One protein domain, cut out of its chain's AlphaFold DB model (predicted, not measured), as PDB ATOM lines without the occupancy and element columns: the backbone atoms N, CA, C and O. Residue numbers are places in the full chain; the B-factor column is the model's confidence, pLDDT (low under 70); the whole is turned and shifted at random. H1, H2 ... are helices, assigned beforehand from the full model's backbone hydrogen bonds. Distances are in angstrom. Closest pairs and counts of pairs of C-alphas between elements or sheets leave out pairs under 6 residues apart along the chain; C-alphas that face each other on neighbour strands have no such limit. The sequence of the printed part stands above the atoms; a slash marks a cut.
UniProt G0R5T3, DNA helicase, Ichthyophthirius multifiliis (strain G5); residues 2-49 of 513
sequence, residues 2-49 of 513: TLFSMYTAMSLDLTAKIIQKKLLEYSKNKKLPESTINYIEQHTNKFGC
ATOM      1  N   THR A   2      54.651  -9.449 -51.192       72.44
ATOM      2  CA  THR A   2      56.059  -9.515 -50.773       72.44
ATOM      3  C   THR A   2      56.239  -8.847 -49.413       72.44
ATOM      4  O   THR A   2      55.440  -7.986 -49.033       72.44
ATOM      5  N   LEU A   3      57.325  -9.184 -48.718       67.38
ATOM      6  CA  LEU A   3      57.701  -8.584 -47.440       67.38
ATOM      7  C   LEU A   3      57.680  -7.045 -47.501       67.38
ATOM      8  O   LEU A   3      57.035  -6.392 -46.689       67.38
ATOM      9  N   PHE A   4      58.299  -6.454 -48.525       63.72
ATOM     10  CA  PHE A   4      58.366  -4.997 -48.690       63.72
ATOM     11  C   PHE A   4      57.021  -4.356 -49.048       63.72
ATOM     12  O   PHE A   4      56.759  -3.228 -48.633       63.72
ATOM     13  N   SER A   5      56.143  -5.063 -49.773       66.81
ATOM     14  CA  SER A   5      54.771  -4.583 -49.994       66.81
ATOM     15  C   SER A   5      53.963  -4.556 -48.692       66.81
ATOM     16  O   SER A   5      53.185  -3.629 -48.493       66.81
ATOM     17  N   MET A   6      54.211  -5.497 -47.768       72.19
ATOM     18  CA  MET A   6      53.605  -5.481 -46.430       72.19
ATOM     19  C   MET A   6      54.158  -4.339 -45.580       72.19
ATOM     20  O   MET A   6      53.377  -3.599 -44.994       72.19
ATOM     21  N   TYR A   7      55.480  -4.126 -45.586       63.62
ATOM     22  CA  TYR A   7      56.103  -2.961 -44.944       63.62
ATOM     23  C   TYR A   7      55.525  -1.642 -45.460       63.62
ATOM     24  O   TYR A   7      55.247  -0.745 -44.672       63.62
ATOM     25  N   THR A   8      55.305  -1.544 -46.772       62.31
ATOM     26  CA  THR A   8      54.663  -0.382 -47.391       62.31
ATOM     27  C   THR A   8      53.240  -0.218 -46.871       62.31
ATOM     28  O   THR A   8      52.904   0.843 -46.367       62.31
ATOM     29  N   ALA A   9      52.422  -1.270 -46.919       66.69
ATOM     30  CA  ALA A   9      51.041  -1.220 -46.450       66.69
ATOM     31  C   ALA A   9      50.938  -0.799 -44.974       66.69
ATOM     32  O   ALA A   9      50.140   0.072 -44.641       66.69
ATOM     33  N   MET A  10      51.792  -1.345 -44.102       67.25
ATOM     34  CA  MET A  10      51.846  -0.932 -42.695       67.25
ATOM     35  C   MET A  10      52.353   0.505 -42.539       67.25
ATOM     36  O   MET A  10      51.884   1.248 -41.682       67.25
ATOM     37  N   SER A  11      53.282   0.928 -43.402       58.16
ATOM     38  CA  SER A  11      53.717   2.320 -43.479       58.16
ATOM     39  C   SER A  11      52.656   3.262 -44.050       58.16
ATOM     40  O   SER A  11      52.894   4.458 -44.027       58.16
ATOM     41  N   LEU A  12      51.514   2.762 -44.523       62.72
ATOM     42  CA  LEU A  12      50.328   3.539 -44.895       62.72
ATOM     43  C   LEU A  12      49.214   3.417 -43.835       62.72
ATOM     44  O   LEU A  12      48.052   3.676 -44.121       62.72
ATOM     45  N   ASP A  13      49.562   2.968 -42.622       65.94
ATOM     46  CA  ASP A  13      48.663   2.736 -41.485       65.94
ATOM     47  C   ASP A  13      47.533   1.714 -41.764       65.94
ATOM     48  O   ASP A  13      46.537   1.628 -41.039       65.94
ATOM     49  N   LEU A  14      47.703   0.853 -42.776       70.94
ATOM     50  CA  LEU A  14      46.866  -0.335 -42.938       70.94
ATOM     51  C   LEU A  14      47.257  -1.343 -41.857       70.94
ATOM     52  O   LEU A  14      48.435  -1.589 -41.646       70.94
ATOM     53  N   THR A  15      46.294  -1.959 -41.175       79.12
ATOM     54  CA  THR A  15      46.570  -3.025 -40.196       79.12
ATOM     55  C   THR A  15      46.383  -4.405 -40.822       79.12
ATOM     56  O   THR A  15      45.664  -4.549 -41.814       79.12
ATOM     57  N   ALA A  16      46.962  -5.446 -40.211       80.62
ATOM     58  CA  ALA A  16      46.782  -6.843 -40.632       80.62
ATOM     59  C   ALA A  16      45.302  -7.193 -40.873       80.62
ATOM     60  O   ALA A  16      44.940  -7.749 -41.909       80.62
ATOM     61  N   LYS A  17      44.431  -6.771 -39.946       82.56
ATOM     62  CA  LYS A  17      42.979  -6.981 -40.013       82.56
ATOM     63  C   LYS A  17      42.338  -6.270 -41.204       82.56
ATOM     64  O   LYS A  17      41.490  -6.857 -41.868       82.56
ATOM     65  N   ILE A  18      42.737  -5.026 -41.487       83.31
ATOM     66  CA  ILE A  18      42.219  -4.261 -42.634       83.31
ATOM     67  C   ILE A  18      42.626  -4.942 -43.945       83.31
ATOM     68  O   ILE A  18      41.782  -5.122 -44.821       83.31
ATOM     69  N   ILE A  19      43.886  -5.376 -44.055       83.44
ATOM     70  CA  ILE A  19      44.397  -6.077 -45.240       83.44
ATOM     71  C   ILE A  19      43.647  -7.391 -45.454       83.44
ATOM     72  O   ILE A  19      43.136  -7.627 -46.546       83.44
ATOM     73  N   GLN A  20      43.532  -8.229 -44.419       85.94
ATOM     74  CA  GLN A  20      42.809  -9.501 -44.504       85.94
ATOM     75  C   GLN A  20      41.335  -9.288 -44.878       85.94
ATOM     76  O   GLN A  20      40.824  -9.968 -45.765       85.94
ATOM     77  N   LYS A  21      40.659  -8.308 -44.262       85.88
ATOM     78  CA  LYS A  21      39.262  -7.978 -44.576       85.88
ATOM     79  C   LYS A  21      39.098  -7.564 -46.039       85.88
ATOM     80  O   LYS A  21      38.241  -8.108 -46.727       85.88
ATOM     81  N   LYS A  22      39.939  -6.651 -46.534       85.06
ATOM     82  CA  LYS A  22      39.883  -6.180 -47.926       85.06
ATOM     83  C   LYS A  22      40.216  -7.282 -48.927       85.06
ATOM     84  O   LYS A  22      39.542  -7.404 -49.942       85.06
ATOM     85  N   LEU A  23      41.207  -8.124 -48.631       85.69
ATOM     86  CA  LEU A  23      41.522  -9.282 -49.468       85.69
ATOM     87  C   LEU A  23      40.355 -10.268 -49.538       85.69
ATOM     88  O   LEU A  23      40.106 -10.816 -50.606       85.69
ATOM     89  N   LEU A  24      39.632 -10.480 -48.434       87.25
ATOM     90  CA  LEU A  24      38.445 -11.331 -48.420       87.25
ATOM     91  C   LEU A  24      37.291 -10.719 -49.232       87.25
ATOM     92  O   LEU A  24      36.650 -11.443 -49.982       87.25
ATOM     93  N   GLU A  25      37.066  -9.403 -49.130       87.38
ATOM     94  CA  GLU A  25      36.041  -8.676 -49.904       87.38
ATOM     95  C   GLU A  25      36.249  -8.804 -51.425       87.38
ATOM     96  O   GLU A  25      35.282  -8.986 -52.161       87.38
ATOM     97  N   TYR A  26      37.499  -8.750 -51.900       85.56
ATOM     98  CA  TYR A  26      37.834  -8.870 -53.329       85.56
ATOM     99  C   TYR A  26      38.172 -10.300 -53.777       85.56
ATOM    100  O   TYR A  26      38.438 -10.548 -54.957       85.56
ATOM    101  N   SER A  27      38.190 -11.256 -52.851       83.50
ATOM    102  CA  SER A  27      38.522 -12.643 -53.147       83.50
ATOM    103  C   SER A  27      37.336 -13.348 -53.802       83.50
ATOM    104  O   SER A  27      36.230 -13.377 -53.272       83.50
ATOM    105  N   LYS A  28      37.590 -14.033 -54.924       83.50
ATOM    106  CA  LYS A  28      36.626 -14.986 -55.506       83.50
ATOM    107  C   LYS A  28      36.428 -16.230 -54.627       83.50
ATOM    108  O   LYS A  28      35.446 -16.951 -54.785       83.50
ATOM    109  N   ASN A  29      37.352 -16.490 -53.701       81.44
ATOM    110  CA  ASN A  29      37.262 -17.578 -52.732       81.44
ATOM    111  C   ASN A  29      36.485 -17.130 -51.491       81.44
ATOM    112  O   ASN A  29      36.705 -16.033 -50.982       81.44
ATOM    113  N   LYS A  30      35.667 -18.033 -50.934       78.88
ATOM    114  CA  LYS A  30      34.893 -17.801 -49.698       78.88
ATOM    115  C   LYS A  30      35.757 -17.569 -48.451       78.88
ATOM    116  O   LYS A  30      35.253 -17.068 -47.451       78.88
ATOM    117  N   LYS A  31      37.025 -17.989 -48.481       86.12
ATOM    118  CA  LYS A  31      38.009 -17.821 -47.406       86.12
ATOM    119  C   LYS A  31      39.388 -17.569 -48.004       86.12
ATOM    120  O   LYS A  31      39.693 -18.060 -49.092       86.12
ATOM    121  N   LEU A  32      40.218 -16.829 -47.274       84.69
ATOM    122  CA  LEU A  32      41.630 -16.672 -47.605       84.69
ATOM    123  C   LEU A  32      42.410 -17.936 -47.201       84.69
ATOM    124  O   LEU A  32      42.099 -18.518 -46.161       84.69
ATOM    125  N   PRO A  33      43.415 -18.367 -47.985       89.94
ATOM    126  CA  PRO A  33      44.295 -19.465 -47.593       89.94
ATOM    127  C   PRO A  33      45.026 -19.162 -46.277       89.94
ATOM    128  O   PRO A  33      45.538 -18.056 -46.102       89.94
ATOM    129  N   GLU A  34      45.155 -20.151 -45.388       86.81
ATOM    130  CA  GLU A  34      45.852 -19.989 -44.097       86.81
ATOM    131  C   GLU A  34      47.304 -19.531 -44.267       86.81
ATOM    132  O   GLU A  34      47.780 -18.680 -43.522       86.81
ATOM    133  N   SER A  35      47.989 -20.002 -45.314       86.25
ATOM    134  CA  SER A  35      49.345 -19.555 -45.651       86.25
ATOM    135  C   SER A  35      49.432 -18.046 -45.904       86.25
ATOM    136  O   SER A  35      50.428 -17.419 -45.557       86.25
ATOM    137  N   THR A  36      48.384 -17.445 -46.474       83.38
ATOM    138  CA  THR A  36      48.307 -16.001 -46.724       83.38
ATOM    139  C   THR A  36      48.043 -15.225 -45.440       83.38
ATOM    140  O   THR A  36      48.681 -14.200 -45.211       83.38
ATOM    141  N   ILE A  37      47.133 -15.721 -44.596       84.12
ATOM    142  CA  ILE A  37      46.817 -15.120 -43.295       84.12
ATOM    143  C   ILE A  37      48.069 -15.116 -42.412       84.12
ATOM    144  O   ILE A  37      48.492 -14.051 -41.964       84.12
ATOM    145  N   ASN A  38      48.723 -16.273 -42.278       84.38
ATOM    146  CA  ASN A  38      49.953 -16.429 -41.503       84.38
ATOM    147  C   ASN A  38      51.072 -15.522 -42.028       84.38
ATOM    148  O   ASN A  38      51.755 -14.874 -41.239       84.38
ATOM    149  N   TYR A  39      51.235 -15.419 -43.353       83.62
ATOM    150  CA  TYR A  39      52.236 -14.535 -43.954       83.62
ATOM    151  C   TYR A  39      51.971 -13.054 -43.654       83.62
ATOM    152  O   TYR A  39      52.909 -12.314 -43.360       83.62
ATOM    153  N   ILE A  40      50.708 -12.610 -43.716       82.19
ATOM    154  CA  ILE A  40      50.333 -11.239 -43.347       82.19
ATOM    155  C   ILE A  40      50.683 -11.016 -41.876       82.19
ATOM    156  O   ILE A  40      51.504 -10.157 -41.583       82.19
ATOM    157  N   GLU A  41      50.151 -11.831 -40.967       82.19
ATOM    158  CA  GLU A  41      50.327 -11.646 -39.520       82.19
ATOM    159  C   GLU A  41      51.795 -11.670 -39.093       82.19
ATOM    160  O   GLU A  41      52.240 -10.790 -38.350       82.19
ATOM    161  N   GLN A  42      52.579 -12.614 -39.618       81.00
ATOM    162  CA  GLN A  42      54.004 -12.738 -39.321       81.00
ATOM    163  C   GLN A  42      54.797 -11.475 -39.693       81.00
ATOM    164  O   GLN A  42      55.750 -11.119 -38.996       81.00
ATOM    165  N   HIS A  43      54.422 -10.797 -40.782       72.75
ATOM    166  CA  HIS A  43      55.160  -9.652 -41.317       72.75
ATOM    167  C   HIS A  43      54.558  -8.287 -40.964       72.75
ATOM    168  O   HIS A  43      55.247  -7.278 -41.096       72.75
ATOM    169  N   THR A  44      53.318  -8.236 -40.476       70.12
ATOM    170  CA  THR A  44      52.667  -6.998 -40.027       70.12
ATOM    171  C   THR A  44      52.770  -6.779 -38.524       70.12
ATOM    172  O   THR A  44      52.928  -5.643 -38.094       70.12
ATOM    173  N   ASN A  45      52.722  -7.843 -37.712       68.06
ATOM    174  CA  ASN A  45      52.654  -7.709 -36.249       68.06
ATOM    175  C   ASN A  45      53.931  -7.124 -35.633       68.06
ATOM    176  O   ASN A  45      53.875  -6.539 -34.560       68.06
ATOM    177  N   LYS A  46      55.068  -7.264 -36.324       61.72
ATOM    178  CA  LYS A  46      56.367  -6.720 -35.901       61.72
ATOM    179  C   LYS A  46      56.645  -5.310 -36.443       61.72
ATOM    180  O   LYS A  46      57.702  -4.739 -36.177       61.72
ATOM    181  N   PHE A  47      55.747  -4.755 -37.260       57.97
ATOM    182  CA  PHE A  47      55.929  -3.425 -37.839       57.97
ATOM    183  C   PHE A  47      55.602  -2.329 -36.823       57.97
ATOM    184  O   PHE A  47      54.623  -2.422 -36.092       57.97
ATOM    185  N   GLY A  48      56.408  -1.263 -36.795       51.97
ATOM    186  CA  GLY A  48      56.217  -0.152 -35.856       51.97
ATOM    187  C   GLY A  48      56.639  -0.472 -34.419       51.97
ATOM    188  O   GLY A  48      56.506   0.376 -33.545       51.97
ATOM    189  N   CYS A  49      57.197  -1.658 -34.167       52.22
ATOM    190  CA  CYS A  49      57.773  -2.002 -32.871       52.22
ATOM    191  C   CYS A  49      59.119  -1.314 -32.631       52.22
ATOM    192  O   CYS A  49      59.545  -1.262 -31.490       52.22
TER     193      CYS A  49
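Overview. This is residues 2 to 49 of the 513 residues of the protein "DNA helicase" of Ichthyophthirius multifiliis (strain G5) (UniProt G0R5T3). The long helices H2 and H3 form a helical hairpin splayed like a V, meeting near Ala 16 and Thr 44, with short H1 packed on H3 at that closed end. Residues 25 to 30 stick out at the open end. The printed part has 48 residues with three named helices, H1, H2, H3 along the chain, and no named strand: all helix. It is compact, with a radius of gyration of the C-alphas of 10.5 A, yet elongated, spanning 32 by 18 by 16 A.

Along the chain. H2, residues 16 to 26, is 15.7 A long, from C-alpha 16 at (46.782, -6.843, -40.632). H3, residues 34 to 44, is 15.2 A long and ends at (52.667, -6.998, -40.027). H1 is residues 3 to 10.

Arrangement. H2 and H3 touch, closest at the C-alphas of Ala 16 and Thr 44, 5.9 A, at a steep tilt of 40 degrees, opposite ways. H1 touches H3, closest at the C-alphas of Met 6 and Thr 44, 6.6 A; the tilt of 68 degrees, the same way, is steep, only just short of about perpendicular. H1 and H2 are near each other. In H1, H2 and H3 every O i to N i+4 pair is within hydrogen-bond range.

Size, cuts and confidence. The farthest C-alphas, Lys 28 and Cys 49, are 33.6 A apart. The printed part has no cut and no long link. pLDDT is under 70 at residues 3 to 5, 7 to 13 and 45 to 49.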